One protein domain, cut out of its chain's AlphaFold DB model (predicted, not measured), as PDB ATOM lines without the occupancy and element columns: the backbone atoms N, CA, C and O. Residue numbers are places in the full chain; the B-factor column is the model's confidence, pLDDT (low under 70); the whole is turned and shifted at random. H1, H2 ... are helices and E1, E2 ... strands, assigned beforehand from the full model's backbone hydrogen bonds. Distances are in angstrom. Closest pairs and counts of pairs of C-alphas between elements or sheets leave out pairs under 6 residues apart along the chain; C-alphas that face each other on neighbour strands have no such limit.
ATOM      1  N   ALA A  24     221.686 269.970 180.394       88.94
ATOM      2  CA  ALA A  24     223.130 269.963 180.567       88.94
ATOM      3  C   ALA A  24     223.546 268.666 181.274       88.94
ATOM      4  O   ALA A  24     222.931 268.265 182.260       88.94
ATOM      5  N   LEU A  25     224.575 267.995 180.756       90.50
ATOM      6  CA  LEU A  25     225.061 266.727 181.296       90.50
ATOM      7  C   LEU A  25     226.347 266.945 182.091       90.50
ATOM      8  O   LEU A  25     227.292 267.552 181.586       90.50
ATOM      9  N   PHE A  26     226.405 266.385 183.296       95.00
ATOM     10  CA  PHE A  26     227.565 266.449 184.179       95.00
ATOM     11  C   PHE A  26     227.983 265.055 184.640       95.00
ATOM     12  O   PHE A  26     227.138 264.235 184.994       95.00
ATOM     13  N   ALA A  27     229.288 264.800 184.680       96.12
ATOM     14  CA  ALA A  27     229.867 263.706 185.446       96.12
ATOM     15  C   ALA A  27     230.094 264.210 186.875       96.12
ATOM     16  O   ALA A  27     230.786 265.214 187.075       96.12
ATOM     17  N   LEU A  28     229.472 263.555 187.853       96.94
ATOM     18  CA  LEU A  28     229.534 263.992 189.242       96.94
ATOM     19  C   LEU A  28     230.877 263.611 189.865       96.94
ATOM     20  O   LEU A  28     231.316 262.464 189.784       96.94
ATOM     21  N   GLU A  29     231.497 264.585 190.523       96.38
ATOM     22  CA  GLU A  29     232.745 264.455 191.271       96.38
ATOM     23  C   GLU A  29     232.620 265.249 192.585       96.38
ATOM     24  O   GLU A  29     231.637 265.967 192.792       96.38
ATOM     25  N   GLY A  30     233.587 265.077 193.494       96.12
ATOM     26  CA  GLY A  30     233.657 265.810 194.763       96.12
ATOM     27  C   GLY A  30     232.350 265.787 195.561       96.12
ATOM     28  O   GLY A  30     231.713 264.742 195.708       96.12
ATOM     29  N   ARG A  31     231.925 266.958 196.047       97.25
ATOM     30  CA  ARG A  31     230.752 267.085 196.925       97.25
ATOM     31  C   ARG A  31     229.450 266.642 196.264       97.25
ATOM     32  O   ARG A  31     228.609 266.053 196.939       97.25
ATOM     33  N   ALA A  32     229.265 266.890 194.965       96.62
ATOM     34  CA  ALA A  32     228.053 266.447 194.274       96.62
ATOM     35  C   ALA A  32     227.994 264.917 194.133       96.62
ATOM     36  O   ALA A  32     226.915 264.333 194.227       96.62
ATOM     37  N   LEU A  33     229.143 264.255 193.950       97.62
ATOM     38  CA  LEU A  33     229.217 262.793 193.944       97.62
ATOM     39  C   LEU A  33     228.906 262.206 195.325       97.62
ATOM     40  O   LEU A  33     228.146 261.243 195.419       97.62
ATOM     41  N   ASP A  34     229.470 262.787 196.384       97.81
ATOM     42  CA  ASP A  34     229.228 262.329 197.754       97.81
ATOM     43  C   ASP A  34     227.749 262.481 198.135       97.81
ATOM     44  O   ASP A  34     227.151 261.552 198.685       97.81
ATOM     45  N   ALA A  35     227.121 263.596 197.749       97.81
ATOM     46  CA  ALA A  35     225.687 263.806 197.918       97.81
ATOM     47  C   ALA A  35     224.848 262.793 197.116       97.81
ATOM     48  O   ALA A  35     223.911 262.214 197.659       97.81
ATOM     49  N   ALA A  36     225.198 262.513 195.855       97.25
ATOM     50  CA  ALA A  36     224.491 261.523 195.039       97.25
ATOM     51  C   ALA A  36     224.576 260.102 195.626       97.25
ATOM     52  O   ALA A  36     223.571 259.393 195.691       97.25
ATOM     53  N   LYS A  37     225.755 259.699 196.116       96.94
ATOM     54  CA  LYS A  37     225.949 258.416 196.813       96.94
ATOM     55  C   LYS A  37     225.153 258.352 198.111       96.94
ATOM     56  O   LYS A  37     224.550 257.323 198.413       96.94
ATOM     57  N   ARG A  38     225.132 259.449 198.874       97.31
ATOM     58  CA  ARG A  38     224.341 259.556 200.103       97.31
ATOM     59  C   ARG A  38     222.846 259.424 199.814       97.31
ATOM     60  O   ARG A  38     222.175 258.669 200.511       97.31
ATOM     61  N   LEU A  39     222.356 260.096 198.772       96.94
ATOM     62  CA  LEU A  39     220.970 260.012 198.312       96.94
ATOM     63  C   LEU A  39     220.589 258.570 197.945       96.94
ATOM     64  O   LEU A  39     219.565 258.072 198.404       96.94
ATOM     65  N   GLU A  40     221.429 257.876 197.173       95.38
ATOM     66  CA  GLU A  40     221.193 256.474 196.812       95.38
ATOM     67  C   GLU A  40     221.197 255.548 198.034       95.38
ATOM     68  O   GLU A  40     220.344 254.668 198.151       95.38
ATOM     69  N   GLN A  41     222.139 255.738 198.960       95.94
ATOM     70  CA  GLN A  41     222.217 254.937 200.179       95.94
ATOM     71  C   GLN A  41     220.956 255.098 201.037       95.94
ATOM     72  O   GLN A  41     220.426 254.108 201.537       95.94
ATOM     73  N   GLU A  42     220.482 256.330 201.219       96.31
ATOM     74  CA  GLU A  42     219.271 256.601 201.996       96.31
ATOM     75  C   GLU A  42     218.014 256.080 201.299       96.31
ATOM     76  O   GLU A  42     217.140 255.533 201.968       96.31
ATOM     77  N   LEU A  43     217.948 256.149 199.966       94.38
ATOM     78  CA  LEU A  43     216.857 255.545 199.207       94.38
ATOM     79  C   LEU A  43     216.819 254.020 199.369       94.38
ATOM     80  O   LEU A  43     215.750 253.443 199.532       94.38
ATOM     81  N   ARG A  44     217.977 253.349 199.348       92.25
ATOM     82  CA  ARG A  44     218.041 251.893 199.561       92.25
ATOM     83  C   ARG A  44     217.500 251.497 200.934       92.25
ATOM     84  O   ARG A  44     216.745 250.538 201.014       92.25
ATOM     85  N   LYS A  45     217.820 252.264 201.982       93.56
ATOM     86  CA  LYS A  45     217.246 252.062 203.324       93.56
ATOM     87  C   LYS A  45     215.737 252.293 203.343       93.56
ATOM     88  O   LYS A  45     215.010 251.546 203.989       93.56
ATOM     89  N   GLU A  46     215.254 253.309 202.627       93.50
ATOM     90  CA  GLU A  46     213.815 253.558 202.501       93.50
ATOM     91  C   GLU A  46     213.111 252.339 201.891       93.50
ATOM     92  O   GLU A  46     212.131 251.853 202.445       93.50
ATOM     93  N   LEU A  47     213.662 251.774 200.812       90.69
ATOM     94  CA  LEU A  47     213.105 250.605 200.122       90.69
ATOM     95  C   LEU A  47     213.084 249.323 200.972       90.69
ATOM     96  O   LEU A  47     212.290 248.428 200.693       90.69
ATOM     97  N   GLU A  48     213.915 249.222 202.013       90.50
ATOM     98  CA  GLU A  48     213.858 248.116 202.983       90.50
ATOM     99  C   GLU A  48     212.642 248.218 203.919       90.50
ATOM    100  O   GLU A  48     212.222 247.219 204.503       90.50
ATOM    101  N   THR A  49     212.069 249.416 204.068       88.00
ATOM    102  CA  THR A  49     211.024 249.714 205.062       88.00
ATOM    103  C   THR A  49     209.693 250.136 204.443       88.00
ATOM    104  O   THR A  49     208.641 249.923 205.049       88.00
ATOM    105  N   VAL A  50     209.714 250.680 203.225       88.12
ATOM    106  CA  VAL A  50     208.536 251.129 202.481       88.12
ATOM    107  C   VAL A  50     208.255 250.150 201.340       88.12
ATOM    108  O   VAL A  50     209.004 250.112 200.361       88.12
ATOM    109  N   PRO A  51     207.175 249.353 201.422       83.06
ATOM    110  CA  PRO A  51     206.839 248.412 200.368       83.06
ATOM    111  C   PRO A  51     206.417 249.159 199.098       83.06
ATOM    112  O   PRO A  51     205.473 249.947 199.104       83.06
ATOM    113  N   VAL A  52     207.094 248.859 197.991       89.00
ATOM    114  CA  VAL A  52     206.722 249.285 196.636       89.00
ATOM    115  C   VAL A  52     206.240 248.078 195.836       89.00
ATOM    116  O   VAL A  52     206.756 246.966 195.988       89.00
ATOM    117  N   LEU A  53     205.240 248.274 194.980       85.00
ATOM    118  CA  LEU A  53     204.729 247.201 194.134       85.00
ATOM    119  C   LEU A  53     205.739 246.898 193.021       85.00
ATOM    120  O   LEU A  53     206.199 247.790 192.314       85.00
ATOM    121  N   GLN A  54     206.073 245.616 192.864       79.94
ATOM    122  CA  GLN A  54     207.022 245.129 191.851       79.94
ATOM    123  C   GLN A  54     206.320 244.466 190.656       79.94
ATOM    124  O   GLN A  54     206.931 244.227 189.618       79.94
ATOM    125  N   SER A  55     205.037 244.136 190.796       76.06
ATOM    126  CA  SER A  55     204.232 243.473 189.772       76.06
ATOM    127  C   SER A  55     202.756 243.843 189.926       76.06
ATOM    128  O   SER A  55     202.325 244.291 190.989       76.06
ATOM    129  N   GLY A  56     201.984 243.683 188.848       80.69
ATOM    130  CA  GLY A  56     200.570 244.058 188.799       80.69
ATOM    131  C   GLY A  56     200.273 245.082 187.708       80.69
ATOM    132  O   GLY A  56     200.949 245.132 186.679       80.69
ATOM    133  N   ASN A  57     199.222 245.876 187.912       83.94
ATOM    134  CA  ASN A  57     198.865 246.950 186.995       83.94
ATOM    135  C   ASN A  57     199.962 248.029 187.000       83.94
ATOM    136  O   ASN A  57     200.398 248.473 188.059       83.94
ATOM    137  N   MET A  58     200.394 248.475 185.817       77.56
ATOM    138  CA  MET A  58     201.459 249.478 185.683       77.56
ATOM    139  C   MET A  58     201.140 250.807 186.379       77.56
ATOM    140  O   MET A  58     202.058 251.468 186.860       77.56
ATOM    141  N   ALA A  59     199.863 251.196 186.443       82.44
ATOM    142  CA  ALA A  59     199.442 252.401 187.148       82.44
ATOM    143  C   ALA A  59     199.658 252.255 188.659       82.44
ATOM    144  O   ALA A  59     200.272 253.129 189.259       82.44
ATOM    145  N   ASP A  60     199.251 251.124 189.241       84.69
ATOM    146  CA  ASP A  60     199.407 250.856 190.677       84.69
ATOM    147  C   ASP A  60     200.887 250.760 191.070       84.69
ATOM    148  O   ASP A  60     201.305 251.304 192.093       84.69
ATOM    149  N   ILE A  61     201.701 250.115 190.223       85.31
ATOM    150  CA  ILE A  61     203.160 250.091 190.377       85.31
ATOM    151  C   ILE A  61     203.689 251.525 190.426       85.31
ATOM    152  O   ILE A  61     204.322 251.905 191.411       85.31
ATOM    153  N   GLY A  62     203.379 252.337 189.411       85.38
ATOM    154  CA  GLY A  62     203.802 253.734 189.348       85.38
ATOM    155  C   GLY A  62     203.352 254.561 190.556       85.38
ATOM    156  O   GLY A  62     204.155 255.310 191.106       85.38
ATOM    157  N   ASP A  63     202.109 254.390 191.007       87.19
ATOM    158  CA  ASP A  63     201.543 255.130 192.139       87.19
ATOM    159  C   ASP A  63     202.244 254.747 193.465       87.19
ATOM    160  O   ASP A  63     202.499 255.613 194.305       87.19
ATOM    161  N   SER A  64     202.646 253.478 193.633       90.75
ATOM    162  CA  SER A  64     203.426 253.039 194.803       90.75
ATOM    163  C   SER A  64     204.840 253.637 194.837       90.75
ATOM    164  O   SER A  64     205.295 254.091 195.888       90.75
ATOM    165  N   TRP A  65     205.512 253.707 193.682       90.75
ATOM    166  CA  TRP A  65     206.838 254.318 193.557       90.75
ATOM    167  C   TRP A  65     206.790 255.829 193.786       90.75
ATOM    168  O   TRP A  65     207.615 256.364 194.523       90.75
ATOM    169  N   ASP A  66     205.795 256.516 193.222       89.31
ATOM    170  CA  ASP A  66     205.586 257.951 193.435       89.31
ATOM    171  C   ASP A  66     205.365 258.293 194.908       89.31
ATOM    172  O   ASP A  66     205.910 259.278 195.410       89.31
ATOM    173  N   ALA A  67     204.535 257.507 195.599       90.94
ATOM    174  CA  ALA A  67     204.258 257.709 197.014       90.94
ATOM    175  C   ALA A  67     205.532 257.538 197.855       90.94
ATOM    176  O   ALA A  67     205.812 258.381 198.712       90.94
ATOM    177  N   MET A  68     206.328 256.505 197.557       94.62
ATOM    178  CA  MET A  68     207.617 256.269 198.207       94.62
ATOM    179  C   MET A  68     208.581 257.436 197.964       94.62
ATOM    180  O   MET A  68     209.078 258.010 198.930       94.62
ATOM    181  N   TYR A  69     208.775 257.877 196.715       94.62
ATOM    182  CA  TYR A  69     209.668 259.002 196.418       94.62
ATOM    183  C   TYR A  69     209.221 260.308 197.085       94.62
ATOM    184  O   TYR A  69     210.059 261.048 197.598       94.62
ATOM    185  N   LYS A  70     207.914 260.594 197.131       92.94
ATOM    186  CA  LYS A  70     207.386 261.778 197.830       92.94
ATOM    187  C   LYS A  70     207.674 261.734 199.331       92.94
ATOM    188  O   LYS A  70     208.120 262.738 199.884       92.94
ATOM    189  N   GLY A  71     207.435 260.592 199.979       94.25
ATOM    190  CA  GLY A  71     207.737 260.400 201.401       94.25
ATOM    191  C   GLY A  71     209.233 260.522 201.689       94.25
ATOM    192  O   GLY A  71     209.635 261.287 202.566       94.25
ATOM    193  N   PHE A  72     210.049 259.852 200.873       96.75
ATOM    194  CA  PHE A  72     211.505 259.891 200.937       96.75
ATOM    195  C   PHE A  72     212.053 261.317 200.826       96.75
ATOM    196  O   PHE A  72     212.812 261.761 201.685       96.75
ATOM    197  N   LEU A  73     211.637 262.076 199.808       96.50
ATOM    198  CA  LEU A  73     212.097 263.450 199.612       96.50
ATOM    199  C   LEU A  73     211.645 264.380 200.742       96.50
ATOM    200  O   LEU A  73     212.432 265.205 201.199       96.50
ATOM    201  N   ALA A  74     210.420 264.218 201.253       95.62
ATOM    202  CA  ALA A  74     209.936 264.995 202.393       95.62
ATOM    203  C   ALA A  74     210.714 264.705 203.692       95.62
ATOM    204  O   ALA A  74     210.862 265.599 204.530       95.62
ATOM    205  N   ARG A  75     211.210 263.472 203.870       95.94
ATOM    206  CA  ARG A  75     212.126 263.108 204.961       95.94
ATOM    207  C   ARG A  75     213.506 263.723 204.746       95.94
ATOM    208  O   ARG A  75     214.008 264.397 205.642       95.94
ATOM    209  N   MET A  76     214.083 263.552 203.556       97.38
ATOM    210  CA  MET A  76     215.403 264.090 203.208       97.38
ATOM    211  C   MET A  76     215.468 265.616 203.346       97.38
ATOM    212  O   MET A  76     216.468 266.130 203.829       97.38
ATOM    213  N   GLU A  77     214.393 266.338 203.026       96.62
ATOM    214  CA  GLU A  77     214.299 267.793 203.228       96.62
ATOM    215  C   GLU A  77     214.464 268.197 204.705       96.62
ATOM    216  O   GLU A  77     214.947 269.287 204.999       96.62
ATOM    217  N   LYS A  78     214.088 267.323 205.648       96.44
ATOM    218  CA  LYS A  78     214.224 267.567 207.094       96.44
ATOM    219  C   LYS A  78     215.550 267.066 207.655       96.44
ATOM    220  O   LYS A  78     216.112 267.706 208.537       96.44
ATOM    221  N   GLU A  79     216.002 265.902 207.200       96.56
ATOM    222  CA  GLU A  79     217.141 265.188 207.790       96.56
ATOM    223  C   GLU A  79     218.482 265.532 207.137       96.56
ATOM    224  O   GLU A  79     219.507 265.492 207.813       96.56
ATOM    225  N   ALA A  80     218.480 265.838 205.839       96.12
ATOM    226  CA  ALA A  80     219.679 266.098 205.046       96.12
ATOM    227  C   ALA A  80     219.390 267.072 203.880       96.12
ATOM    228  O   ALA A  80     219.569 266.714 202.706       96.12
ATOM    229  N   PRO A  81     218.903 268.301 204.160       96.62
ATOM    230  CA  PRO A  81     218.567 269.280 203.122       96.62
ATOM    231  C   PRO A  81     219.757 269.615 202.212       96.62
ATOM    232  O   PRO A  81     219.571 269.838 201.016       96.62
ATOM    233  N   GLU A  82     220.982 269.579 202.736       96.81
ATOM    234  CA  GLU A  82     222.214 269.822 201.987       96.81
ATOM    235  C   GLU A  82     222.439 268.801 200.862       96.81
ATOM    236  O   GLU A  82     222.988 269.140 199.812       96.81
ATOM    237  N   VAL A  83     221.974 267.557 201.037       97.19
ATOM    238  CA  VAL A  83     222.038 266.527 199.989       97.19
ATOM    239  C   VAL A  83     221.108 266.898 198.836       97.19
ATOM    240  O   VAL A  83     221.494 266.769 197.673       97.19
ATOM    241  N   LEU A  84     219.903 267.393 199.132       97.00
ATOM    242  CA  LEU A  84     218.946 267.821 198.107       97.00
ATOM    243  C   LEU A  84     219.413 269.088 197.373       97.00
ATOM    244  O   LEU A  84     219.187 269.219 196.169       97.00
ATOM    245  N   GLU A  85     220.112 269.993 198.061       96.75
ATOM    246  CA  GLU A  85     220.739 271.171 197.446       96.75
ATOM    247  C   GLU A  85     221.877 270.781 196.497       96.75
ATOM    248  O   GLU A  85     221.884 271.197 195.339       96.75
ATOM    249  N   LEU A  86     222.809 269.931 196.942       97.00
ATOM    250  CA  LEU A  86     223.960 269.500 196.136       97.00
ATOM    251  C   LEU A  86     223.576 268.615 194.943       97.00
ATOM    252  O   LEU A  86     224.300 268.573 193.947       97.00
ATOM    253  N   THR A  87     222.440 267.923 195.029       96.25
ATOM    254  CA  THR A  87     221.873 267.129 193.927       96.25
ATOM    255  C   THR A  87     220.932 267.934 193.030       96.25
ATOM    256  O   THR A  87     220.455 267.411 192.024       96.25
ATOM    257  N   GLY A  88     220.676 269.204 193.358       95.38
ATOM    258  CA  GLY A  88     219.817 270.095 192.583       95.38
ATOM    259  C   GLY A  88     218.323 269.767 192.668       95.38
ATOM    260  O   GLY A  88     217.523 270.394 191.978       95.38
ATOM    261  N   LEU A  89     217.911 268.846 193.545       95.50
ATOM    262  CA  LEU A  89     216.504 268.477 193.754       95.50
ATOM    263  C   LEU A  89     215.670 269.607 194.389       95.50
ATOM    264  O   LEU A  89     214.443 269.538 194.378       95.50
ATOM    265  N   LYS A  90     216.317 270.678 194.872       94.62
ATOM    266  CA  LYS A  90     215.677 271.938 195.303       94.62
ATOM    267  C   LYS A  90     215.777 273.075 194.281       94.62
ATOM    268  O   LYS A  90     215.295 274.173 194.545       94.62
ATOM    269  N   ALA A  91     216.400 272.833 193.129       94.19
ATOM    270  CA  ALA A  91     216.651 273.828 192.089       94.19
ATOM    271  C   ALA A  91     216.024 273.387 190.752       94.19
ATOM    272  O   ALA A  91     216.751 273.063 189.809       94.19
ATOM    273  N   PRO A  92     214.680 273.323 190.660       95.00
ATOM    274  CA  PRO A  92     214.032 272.942 189.417       95.00
ATOM    275  C   PRO A  92     214.214 274.009 188.333       95.00
ATOM    276  O   PRO A  92     214.355 275.198 188.617       95.00
ATOM    277  N   ALA A  93     214.125 273.581 187.077       92.00
ATOM    278  CA  ALA A  93     214.137 274.449 185.908       92.00
ATOM    279  C   ALA A  93     212.776 274.414 185.207       92.00
ATOM    280  O   ALA A  93     212.158 273.358 185.077       92.00
ATOM    281  N   THR A  94     212.311 275.563 184.711       93.75
ATOM    282  CA  THR A  94     211.110 275.606 183.863       93.75
ATOM    283  C   THR A  94     211.510 275.419 182.406       93.75
ATOM    284  O   THR A  94     212.034 276.336 181.778       93.75
ATOM    285  N   GLN A  95     211.245 274.248 181.840       87.25
ATOM    286  CA  GLN A  95     211.490 273.975 180.427       87.25
ATOM    287  C   GLN A  95     210.244 274.276 179.605       87.25
ATOM    288  O   GLN A  95     209.139 273.891 179.984       87.25
ATOM    289  N   VAL A  96     210.411 274.923 178.451       85.94
ATOM    290  CA  VAL A  96     209.313 275.154 177.504       85.94
ATOM    291  C   VAL A  96     209.546 274.328 176.246       85.94
ATOM    292  O   VAL A  96     210.435 274.616 175.445       85.94
ATOM    293  N   PHE A  97     208.712 273.310 176.053       82.31
ATOM    294  CA  PHE A  97     208.752 272.432 174.890       82.31
ATOM    295  C   PHE A  97     207.817 272.944 173.805       82.31
ATOM    296  O   PHE A  97     206.642 273.221 174.051       82.31
ATOM    297  N   LYS A  98     208.328 273.019 172.577       73.75
ATOM    298  CA  LYS A  98     207.545 273.380 171.397       73.75
ATOM    299  C   LYS A  98     207.976 272.519 170.213       73.75
ATOM    300  O   LYS A  98     209.102 272.633 169.735       73.75
ATOM    301  N   GLY A  99     207.079 271.646 169.770       65.31
ATOM    302  CA  GLY A  99     207.232 270.843 168.565       65.31
ATOM    303  C   GLY A  99     206.724 271.563 167.316       65.31
ATOM    304  O   GLY A  99     206.256 272.703 167.353       65.31
ATOM    305  N   VAL A 100     206.809 270.867 166.185       63.22
ATOM    306  CA  VAL A 100     206.193 271.298 164.924       63.22
ATOM    307  C   VAL A 100     204.672 271.211 165.074       63.22
ATOM    308  O   VAL A 100     204.175 270.177 165.508       63.22
ATOM    309  N   GLN A 101     203.948 272.285 164.738       65.75
ATOM    310  CA  GLN A 101     202.483 272.377 164.884       65.75
ATOM    311  C   GLN A 101     201.973 272.120 166.317       65.75
ATOM    312  O   GLN A 101     200.867 271.622 166.507       65.75
ATOM    313  N   THR A 102     202.758 272.466 167.345       73.12
ATOM    314  CA  THR A 102     202.302 272.422 168.742       73.12
ATOM    315  C   THR A 102     202.392 273.794 169.393       73.12
ATOM    316  O   THR A 102     203.222 274.635 169.035       73.12
ATOM    317  N   LEU A 103     201.564 274.010 170.413       79.19
ATOM    318  CA  LEU A 103     201.731 275.148 171.312       79.19
ATOM    319  C   LEU A 103     202.862 274.889 172.311       79.19
ATOM    320  O   LEU A 103     203.160 273.722 172.591       79.19
ATOM    321  N   PRO A 104     203.509 275.951 172.831       85.25
ATOM    322  CA  PRO A 104     204.494 275.804 173.890       85.25
ATOM    323  C   PRO A 104     203.852 275.199 175.139       85.25
ATOM    324  O   PRO A 104     202.810 275.666 175.598       85.25
ATOM    325  N   ARG A 105     204.501 274.175 175.686       88.75
ATOM    326  CA  ARG A 105     204.128 273.493 176.926       88.75
ATOM    327  C   ARG A 105     205.253 273.673 177.927       88.75
ATOM    328  O   ARG A 105     206.384 273.290 177.629       88.75
ATOM    329  N   ALA A 106     204.953 274.264 179.074       92.00
ATOM    330  CA  ALA A 106     205.939 274.499 180.116       92.00
ATOM    331  C   ALA A 106     205.846 273.438 181.212       92.00
ATOM    332  O   ALA A 106     204.749 273.109 181.661       92.00
ATOM    333  N   TYR A 107     206.994 272.929 181.646       93.38
ATOM    334  CA  TYR A 107     207.093 271.990 182.754       93.38
ATOM    335  C   TYR A 107     208.195 272.425 183.709       93.38
ATOM    336  O   TYR A 107     209.265 272.851 183.278       93.38
ATOM    337  N   VAL A 108     207.932 272.284 185.001       95.31
ATOM    338  CA  VAL A 108     208.946 272.311 186.050       95.31
ATOM    339  C   VAL A 108     209.594 270.931 186.070       95.31
ATOM    340  O   VAL A 108     208.924 269.934 186.344       95.31
ATOM    341  N   GLU A 109     210.877 270.870 185.729       92.31
ATOM    342  CA  GLU A 109     211.674 269.645 185.709       92.31
ATOM    343  C   GLU A 109     212.829 269.747 186.713       92.31
ATOM    344  O   GLU A 109     213.345 270.831 186.989       92.31
ATOM    345  N   TYR A 110     213.248 268.603 187.250       94.06
ATOM    346  CA  TYR A 110     214.311 268.505 188.249       94.06
ATOM    347  C   TYR A 110     215.531 267.789 187.661       94.06
ATOM    348  O   TYR A 110     215.367 266.943 186.775       94.06
ATOM    349  N   PRO A 111     216.750 268.079 188.147       94.50
ATOM    350  CA  PRO A 111     217.922 267.290 187.802       94.50
ATOM    351  C   PRO A 111     217.713 265.797 188.079       94.50
ATOM    352  O   PRO A 111     217.234 265.408 189.144       94.50
ATOM    353  N   ALA A 112     218.097 264.956 187.119       92.31
ATOM    354  CA  ALA A 112     218.008 263.503 187.225       92.31
ATOM    355  C   ALA A 112     219.412 262.894 187.276       92.31
ATOM    356  O   ALA A 112     220.238 263.157 186.399       92.31
ATOM    357  N   ILE A 113     219.681 262.078 188.299       93.94
ATOM    358  CA  ILE A 113     220.986 261.437 188.506       93.94
ATOM    359  C   ILE A 113     220.890 259.954 188.167       93.94
ATOM    360  O   ILE A 113     220.053 259.247 188.720       93.94
ATOM    361  N   PHE A 114     221.786 259.485 187.307       91.81
ATOM    362  CA  PHE A 114     221.884 258.104 186.854       91.81
ATOM    363  C   PHE A 114     223.229 257.503 187.249       91.81
ATOM    364  O   PHE A 114     224.244 258.201 187.311       91.81
ATOM    365  N   THR A 115     223.241 256.191 187.449       89.88
ATOM    366  CA  THR A 115     224.453 255.400 187.675       89.88
ATOM    367  C   THR A 115     224.845 254.657 186.396       89.88
ATOM    368  O   THR A 115     223.986 254.254 185.615       89.88
ATOM    369  N   SER A 116     226.134 254.480 186.113       85.75
ATOM    370  CA  SER A 116     226.554 253.600 185.015       85.75
ATOM    371  C   SER A 116     226.450 252.126 185.429       85.75
ATOM    372  O   SER A 116     226.661 251.807 186.598       85.75
ATOM    373  N   PRO A 117     226.182 251.200 184.488       80.25
ATOM    374  CA  PRO A 117     226.093 249.763 184.774       80.25
ATOM    375  C   PRO A 117     227.468 249.088 184.975       80.25
ATOM    376  O   PRO A 117     227.588 247.866 184.910       80.25
ATOM    377  N   GLU A 118     228.533 249.868 185.149       79.69
ATOM    378  CA  GLU A 118     229.905 249.376 185.278       79.69
ATOM    379  C   GLU A 118     230.169 248.841 186.697       79.69
ATOM    380  O   GLU A 118     229.496 249.219 187.653       79.69
ATOM    381  N   LYS A 119     231.186 247.976 186.857       78.50
ATOM    382  CA  LYS A 119     231.567 247.398 188.165       78.50
ATOM    383  C   LYS A 119     231.872 248.471 189.218       78.50
ATOM    384  O   LYS A 119     231.589 248.270 190.395       78.50
ATOM    385  N   GLU A 120     232.451 249.582 188.780       85.75
ATOM    386  CA  GLU A 120     232.582 250.808 189.562       85.75
ATOM    387  C   GLU A 120     231.650 251.855 188.942       85.75
ATOM    388  O   GLU A 120     232.002 252.451 187.918       85.75
ATOM    389  N   PRO A 121     230.442 252.045 189.505       85.62
ATOM    390  CA  PRO A 121     229.452 252.932 188.918       85.62
ATOM    391  C   PRO A 121     229.936 254.379 188.913       85.62
ATOM    392  O   PRO A 121     230.353 254.931 189.935       85.62
ATOM    393  N   ARG A 122     229.820 255.019 187.753       91.81
ATOM    394  CA  ARG A 122     229.959 256.468 187.593       91.81
ATOM    395  C   ARG A 122     228.592 257.122 187.716       91.81
ATOM    396  O   ARG A 122     227.593 256.539 187.305       91.81
ATOM    397  N   TYR A 123     228.555 258.340 188.247       94.44
ATOM    398  CA  TYR A 123     227.316 259.086 188.449       94.44
ATOM    399  C   TYR A 123     227.241 260.231 187.448       94.44
ATOM    400  O   TYR A 123     228.179 261.019 187.317       94.44
ATOM    401  N   PHE A 124     226.112 260.325 186.759       94.19
ATOM    402  CA  PHE A 124     225.854 261.354 185.764       94.19
ATOM    403  C   PHE A 124     224.570 262.096 186.101       94.19
ATOM    404  O   PHE A 124     223.559 261.467 186.395       94.19
ATOM    405  N   MET A 125     224.601 263.423 186.037       94.19
ATOM    406  CA  MET A 125     223.429 264.270 186.237       94.19
ATOM    407  C   MET A 125     223.015 264.917 184.921       94.19
ATOM    408  O   MET A 125     223.816 265.606 184.291       94.19
ATOM    409  N   TYR A 126     221.749 264.743 184.552       91.44
ATOM    410  CA  TYR A 126     221.080 265.554 183.541       91.44
ATOM    411  C   TYR A 126     220.355 266.693 184.258       91.44
ATOM    412  O   TYR A 126     219.315 266.472 184.875       91.44
ATOM    413  N   ALA A 127     220.913 267.899 184.198       92.81
ATOM    414  CA  ALA A 127     220.297 269.105 184.734       92.81
ATOM    415  C   ALA A 127     219.440 269.770 183.640       92.81
ATOM    416  O   ALA A 127     219.993 270.155 182.606       92.81
ATOM    417  N   PRO A 128     218.112 269.889 183.811       90.31
ATOM    418  CA  PRO A 128     217.257 270.539 182.825       90.31
ATOM    419  C   PRO A 128     217.663 272.001 182.641       90.31
ATOM    420  O   PRO A 128     217.990 272.697 183.603       90.31
ATOM    421  N   ILE A 129     217.645 272.454 181.390       86.38
ATOM    422  CA  ILE A 129     217.921 273.841 181.021       86.38
ATOM    423  C   ILE A 129     216.595 274.552 180.851       86.38
ATOM    424  O   ILE A 129     215.730 274.095 180.096       86.38
ATOM    425  N   ASP A 130     216.431 275.648 181.573       87.44
ATOM    426  CA  ASP A 130     215.221 276.440 181.532       87.44
ATOM    427  C   ASP A 130     215.067 277.185 180.194       87.44
ATOM    428  O   ASP A 130     215.941 277.197 179.319       87.44
ATOM    429  N   TYR A 131     213.924 277.840 180.015       82.69
ATOM    430  CA  TYR A 131     213.634 278.605 178.803       82.69
ATOM    431  C   TYR A 131     214.529 279.839 178.583       82.69
ATOM    432  O   TYR A 131     214.470 280.429 177.500       82.69
ATOM    433  N   LYS A 132     215.345 280.233 179.568       83.75
ATOM    434  CA  LYS A 132     216.334 281.321 179.502       83.75
ATOM    435  C   LYS A 132     217.757 280.813 179.254       83.75
ATOM    436  O   LYS A 132     218.646 281.620 178.991       83.75
ATOM    437  N   GLY A 133     217.968 279.497 179.258       83.44
ATOM    438  CA  GLY A 133     219.284 278.874 179.113       83.44
ATOM    439  C   GLY A 133     220.004 278.625 180.444       83.44
ATOM    440  O   GLY A 133     221.138 278.141 180.440       83.44
ATOM    441  N   GLU A 134     219.367 278.932 181.573       88.44
ATOM    442  CA  GLU A 134     219.900 278.701 182.912       88.44
ATOM    443  C   GLU A 134     219.664 277.249 183.342       88.44
ATOM    444  O   GLU A 134     218.714 276.591 182.920       88.44
ATOM    445  N   HIS A 135     220.563 276.715 184.163       91.62
ATOM    446  CA  HIS A 135     220.457 275.361 184.697       91.62
ATOM    447  C   HIS A 135     221.260 275.227 185.985       91.62
ATOM    448  O   HIS A 135     222.229 275.954 186.223       91.62
ATOM    449  N   PHE A 136     220.885 274.244 186.799       95.62
ATOM    450  CA  PHE A 136     221.670 273.856 187.959       95.62
ATOM    451  C   PHE A 136     223.043 273.308 187.533       95.62
ATOM    452  O   PHE A 136     223.134 272.453 186.651       95.62
ATOM    453  N   THR A 137     224.109 273.786 188.178       96.19
ATOM    454  CA  THR A 137     225.479 273.291 187.979       96.19
ATOM    455  C   THR A 137     225.947 272.584 189.254       96.19
ATOM    456  O   THR A 137     226.141 273.257 190.270       96.19
ATOM    457  N   PRO A 138     226.137 271.250 189.239       96.00
ATOM    458  CA  PRO A 138     226.537 270.519 190.434       96.00
ATOM    459  C   PRO A 138     227.957 270.890 190.877       96.00
ATOM    460  O   PRO A 138     228.872 271.009 190.055       96.00
ATOM    461  N   ALA A 139     228.150 271.036 192.189       94.62
ATOM    462  CA  ALA A 139     229.440 271.382 192.780       94.62
ATOM    463  C   ALA A 139     230.524 270.352 192.428       94.62
ATOM    464  O   ALA A 139     230.281 269.150 192.470       94.62
ATOM    465  N   ASP A 140     231.726 270.836 192.110       95.12
ATOM    466  CA  ASP A 140     232.924 270.033 191.812       95.12
ATOM    467  C   ASP A 140     232.799 269.085 190.599       95.12
ATOM    468  O   ASP A 140     233.728 268.342 190.300       95.12
ATOM    469  N   SER A 141     231.676 269.120 189.877       94.81
ATOM    470  CA  SER A 141     231.388 268.246 188.739       94.81
ATOM    471  C   SER A 141     232.074 268.692 187.445       94.81
ATOM    472  O   SER A 141     232.496 269.842 187.292       94.81
ATOM    473  N   LYS A 142     232.138 267.782 186.464       95.06
ATOM    474  CA  LYS A 142     232.654 268.080 185.122       95.06
ATOM    475  C   LYS A 142     231.532 268.083 184.085       95.06
ATOM    476  O   LYS A 142     230.842 267.070 183.958       95.06
ATOM    477  N   PRO A 143     231.368 269.156 183.289       93.44
ATOM    478  CA  PRO A 143     230.426 269.143 182.177       93.44
ATOM    479  C   PRO A 143     230.869 268.127 181.118       93.44
ATOM    480  O   PRO A 143     232.042 268.049 180.750       93.44
ATOM    481  N   VAL A 144     229.916 267.360 180.596       90.06
ATOM    482  CA  VAL A 144     230.131 266.360 179.548       90.06
ATOM    483  C   VAL A 144     229.486 266.867 178.266       90.06
ATOM    484  O   VAL A 144     228.278 267.085 178.202       90.06
ATOM    485  N   THR A 145     230.284 267.051 177.215       86.25
ATOM    486  CA  THR A 145     229.812 267.632 175.949       86.25
ATOM    487  C   THR A 145     230.261 266.822 174.732       86.25
ATOM    488  O   THR A 145     231.105 265.923 174.806       86.25
ATOM    489  N   GLY A 146     229.661 267.119 173.575       82.31
ATOM    490  CA  GLY A 146     230.060 266.554 172.287       82.31
ATOM    491  C   GLY A 146     229.993 265.023 172.246       82.31
ATOM    492  O   GLY A 146     228.997 264.418 172.637       82.31
ATOM    493  N   LYS A 147     231.060 264.385 171.751       85.12
ATOM    494  CA  LYS A 147     231.115 262.919 171.604       85.12
ATOM    495  C   LYS A 147     231.011 262.183 172.941       85.12
ATOM    496  O   LYS A 147     230.415 261.114 172.980       85.12
ATOM    497  N   ALA A 148     231.553 262.750 174.020       84.19
ATOM    498  CA  ALA A 148     231.490 262.130 175.341       84.19
ATOM    499  C   ALA A 148     230.045 262.045 175.853       84.19
ATOM    500  O   ALA A 148     229.656 261.014 176.390       84.19
ATOM    501  N   ALA A 149     229.233 263.078 175.601       83.25
ATOM    502  CA  ALA A 149     227.816 263.071 175.965       83.25
ATOM    503  C   ALA A 149     227.047 261.978 175.211       83.25
ATOM    504  O   ALA A 149     226.315 261.212 175.822       83.25
ATOM    505  N   ALA A 150     227.299 261.822 173.907       79.44
ATOM    506  CA  ALA A 150     226.682 260.756 173.116       79.44
ATOM    507  C   ALA A 150     227.062 259.345 173.610       79.44
ATOM    508  O   ALA A 150     226.229 258.440 173.592       79.44
ATOM    509  N   THR A 151     228.304 259.150 174.067       83.25
ATOM    510  CA  THR A 151     228.732 257.885 174.682       83.25
ATOM    511  C   THR A 151     227.994 257.620 175.991       83.25
ATOM    512  O   THR A 151     227.559 256.494 176.212       83.25
ATOM    513  N   VAL A 152     227.832 258.639 176.841       82.00
ATOM    514  CA  VAL A 152     227.088 258.519 178.104       82.00
ATOM    515  C   VAL A 152     225.608 258.230 177.848       82.00
ATOM    516  O   VAL A 152     225.075 257.306 178.452       82.00
ATOM    517  N   ASP A 153     224.968 258.918 176.898       75.75
ATOM    518  CA  ASP A 153     223.574 258.649 176.515       75.75
ATOM    519  C   ASP A 153     223.369 257.178 176.117       75.75
ATOM    520  O   ASP A 153     222.418 256.530 176.555       75.75
ATOM    521  N   ASN A 154     224.280 256.646 175.294       76.56
ATOM    522  CA  ASN A 154     224.240 255.252 174.853       76.56
ATOM    523  C   ASN A 154     224.498 254.280 176.012       76.56
ATOM    524  O   ASN A 154     223.844 253.245 176.086       76.56
ATOM    525  N   LEU A 155     225.435 254.609 176.907       76.31
ATOM    526  CA  LEU A 155     225.770 253.797 178.079       76.31
ATOM    527  C   LEU A 155     224.595 253.694 179.058       76.31
ATOM    528  O   LEU A 155     224.331 252.623 179.597       76.31
ATOM    529  N   LEU A 156     223.906 254.808 179.293       73.00
ATOM    530  CA  LEU A 156     222.797 254.894 180.242       73.00
ATOM    531  C   LEU A 156     221.458 254.471 179.631       73.00
ATOM    532  O   LEU A 156     220.458 254.407 180.345       73.00
ATOM    533  N   PHE A 157     221.421 254.203 178.320       63.91
ATOM    534  CA  PHE A 157     220.181 254.043 177.557       63.91
ATOM    535  C   PHE A 157     219.195 255.195 177.816       63.91
ATOM    536  O   PHE A 157     217.977 254.992 177.832       63.91
ATOM    537  N   ALA A 158     219.715 256.408 178.035       51.72
ATOM    538  CA  ALA A 158     218.927 257.588 178.364       51.72
ATOM    539  C   ALA A 158     218.047 257.957 177.152       51.72
ATOM    540  O   ALA A 158     218.495 258.600 176.203       51.72
ATOM    541  N   GLY A 159     216.798 257.471 177.154       43.41
ATOM    542  CA  GLY A 159     215.828 257.618 176.059       43.41
ATOM    543  C   GLY A 159     215.274 256.314 175.458       43.41
ATOM    544  O   GLY A 159     214.539 256.386 174.474       43.41
ATOM    545  N   GLY A 160     215.606 255.134 176.002       35.88
ATOM    546  CA  GLY A 160     215.059 253.834 175.578       35.88
ATOM    547  C   GLY A 160     213.942 253.286 176.482       35.88
ATOM    548  O   GLY A 160     213.846 253.637 177.652       35.88
ATOM    549  N   TRP A 161     213.124 252.366 175.952       37.53
ATOM    550  CA  TRP A 161     211.964 251.746 176.629       37.53
ATOM    551  C   TRP A 161     212.308 250.818 177.822       37.53
ATOM    552  O   TRP A 161     211.403 250.377 178.519       37.53
ATOM    553  N   LEU A 162     213.592 250.516 178.060       40.44
ATOM    554  CA  LEU A 162     214.096 249.615 179.118       40.44
ATOM    555  C   LEU A 162     215.243 250.256 179.940       40.44
ATOM    556  O   LEU A 162     216.105 249.550 180.457       40.44
ATOM    557  N   GLY A 163     215.315 251.591 179.977       51.75
ATOM    558  CA  GLY A 163     216.476 252.337 180.484       51.75
ATOM    559  C   GLY A 163     216.733 252.215 181.991       51.75
ATOM    560  O   GLY A 163     215.829 251.927 182.773       51.75
ATOM    561  N   ASN A 164     217.983 252.478 182.390       65.44
ATOM    562  CA  ASN A 164     218.362 252.610 183.792       65.44
ATOM    563  C   ASN A 164     217.571 253.766 184.431       65.44
ATOM    564  O   ASN A 164     217.575 254.877 183.900       65.44
ATOM    565  N   ALA A 165     216.866 253.510 185.533       77.56
ATOM    566  CA  ALA A 165     216.095 254.540 186.223       77.56
ATOM    567  C   ALA A 165     217.041 255.525 186.939       77.56
ATOM    568  O   ALA A 165     218.113 255.116 187.397       77.56
ATOM    569  N   PRO A 166     216.681 256.818 187.055       88.56
ATOM    570  CA  PRO A 166     217.434 257.713 187.921       88.56
ATOM    571  C   PRO A 166     217.326 257.238 189.376       88.56
ATOM    572  O   PRO A 166     216.353 256.577 189.736       88.56
ATOM    573  N   ILE A 167     218.293 257.615 190.220       91.50
ATOM    574  CA  ILE A 167     218.292 257.290 191.658       91.50
ATOM    575  C   ILE A 167     216.938 257.681 192.260       91.50
ATOM    576  O   ILE A 167     216.232 256.845 192.811       91.50
ATOM    577  N   VAL A 168     216.533 258.937 192.067       91.25
ATOM    578  CA  VAL A 168     215.197 259.426 192.411       91.25
ATOM    579  C   VAL A 168     214.513 259.924 191.149       91.25
ATOM    580  O   VAL A 168     215.092 260.702 190.390       91.25
ATOM    581  N   SER A 169     213.269 259.497 190.938       88.19
ATOM    582  CA  SER A 169     212.423 260.019 189.868       88.19
ATOM    583  C   SER A 169     211.451 261.045 190.439       88.19
ATOM    584  O   SER A 169     210.521 260.698 191.163       88.19
ATOM    585  N   VAL A 170     211.669 262.322 190.117       90.06
ATOM    586  CA  VAL A 170     210.700 263.385 190.400       90.06
ATOM    587  C   VAL A 170     209.890 263.626 189.139       90.06
ATOM    588  O   VAL A 170     210.437 264.004 188.101       90.06
ATOM    589  N   LYS A 171     208.577 263.392 189.214       88.06
ATOM    590  CA  LYS A 171     207.686 263.693 188.094       88.06
ATOM    591  C   LYS A 171     207.680 265.189 187.847       88.06
ATOM    592  O   LYS A 171     207.486 265.978 188.766       88.06
ATOM    593  N   LYS A 172     207.865 265.556 186.586       90.25
ATOM    594  CA  LYS A 172     207.682 266.933 186.158       90.25
ATOM    595  C   LYS A 172     206.243 267.387 186.357       90.25
ATOM    596  O   LYS A 172     205.313 266.579 186.311       90.25
ATOM    597  N   GLU A 173     206.075 268.689 186.512       93.69
ATOM    598  CA  GLU A 173     204.776 269.318 186.710       93.69
ATOM    599  C   GLU A 173     204.529 270.351 185.617       93.69
ATOM    600  O   GLU A 173     205.344 271.242 185.389       93.69
ATOM    601  N   GLY A 174     203.411 270.224 184.911       94.50
ATOM    602  CA  GLY A 174     202.989 271.199 183.921       94.50
ATOM    603  C   GLY A 174     202.586 272.513 184.578       94.50
ATOM    604  O   GLY A 174     201.752 272.543 185.479       94.50
ATOM    605  N   VAL A 175     203.146 273.611 184.080       95.06
ATOM    606  CA  VAL A 175     202.904 274.968 184.582       95.06
ATOM    607  C   VAL A 175     202.484 275.897 183.454       95.06
ATOM    608  O   VAL A 175     202.600 275.567 182.271       95.06
ATOM    609  N   ALA A 176     201.959 277.070 183.804       92.31
ATOM    610  CA  ALA A 176     201.677 278.097 182.811       92.31
ATOM    611  C   ALA A 176     202.968 278.493 182.082       92.31
ATOM    612  O   ALA A 176     204.015 278.672 182.706       92.31
TER     613      ALA A 176
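Overview. This is residues 24 to 176 of the 459 residues of an uncharacterized protein of Rhodospirillaceae bacterium (UniProt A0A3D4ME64). A small sheet of three strands, E1, E5 and E4, has a helix crossing each face, the long H1 on one and the shorter H4 on the other. A second small sheet, E2, E3 and E6, joins it at an angle where E3 runs on into E4, while H2 slants past the later part of H1 and the short H3 packs on residues 31 to 39 of H1. The printed part has 153 residues, with named elements in the order E1 H1 H2 H3 E2 E3 E4 E5 H4 E6; the class is mixed, helices and strands. Both sheets, E1 E5 E4 and E2 E3 E6, are antiparallel. The whole is compact, with a radius of gyration of the C-alphas of 15.9 A and spans of 44 by 36 by 31 A.

Arrangement. E1, residues 24 to 27, is an edge strand antiparallel to E5, residues 123 to 128, with N 26 and O 125 2.9 A apart. E5 forms a hairpin with the other edge strand, E4, residues 112 to 115; N 114 and O 124 are 2.8 A apart. Residues 26 to 27 of E1 also pair antiparallel with residues 142 to 143. H1, residues 30 to 49, is on this sheet at a height of 10.7 A and runs across the strands, at 85 degrees to E4 on the local plane; the closest C-alphas of H1 and E5 are those of Leu 33 and Tyr 123, 6.9 A. H2, residues 58 to 79, is close to H1 but not clearly touching, the closest C-alphas being Glu 46 and Phe 72, 6.9 A, at a steep tilt of 58 degrees. H3, residues 81 to 86, touches H1, with the C-alphas of Ala 35 and Val 83 5.0 A apart. H2 and H3 only just touch, with 3 pairs of C-alphas within 8 A, and only at the corner. E2, residues 93 to 97, and E3, residues 105 to 109, form a hairpin, with N 95 and O 107 2.8 A apart. E3 is also antiparallel to E6, residues 173 to 175, with N 108 and O 173 2.8 A apart. E3 runs on into E4 across a break of 2 residues, at 55 degrees. H4, residues 146 to 156, is on the opposite face from H1 at a height of 9.8 A; the C-alphas of Leu 25 and Ala 149 are the closest of E1 and H4, 7.0 A. In H3 and H4 every O i to N i+4 pair is within hydrogen-bond range; in H1 it is 15 of 16 and in H2 17 of 18.

Along the chain. E1 begins at C-alpha 24, (223.130, 269.963, 180.567). H1 measures 29.6 A from first to last C-alpha, H2 31.3 A, H4 15.9 A and E5 16.2 A. E6 ends at C-alpha 175, (202.904, 274.968, 184.582).

Size, cuts and confidence. The C-alphas of Thr 49 and Gln 101 are the two farthest apart, 46.9 A. The printed part has no cut; the links E5 to H4 and H4 to E6 are long. The mean pLDDT of the printed part is 87.6, with residues 99 to 101 and 157 to 164 under 70.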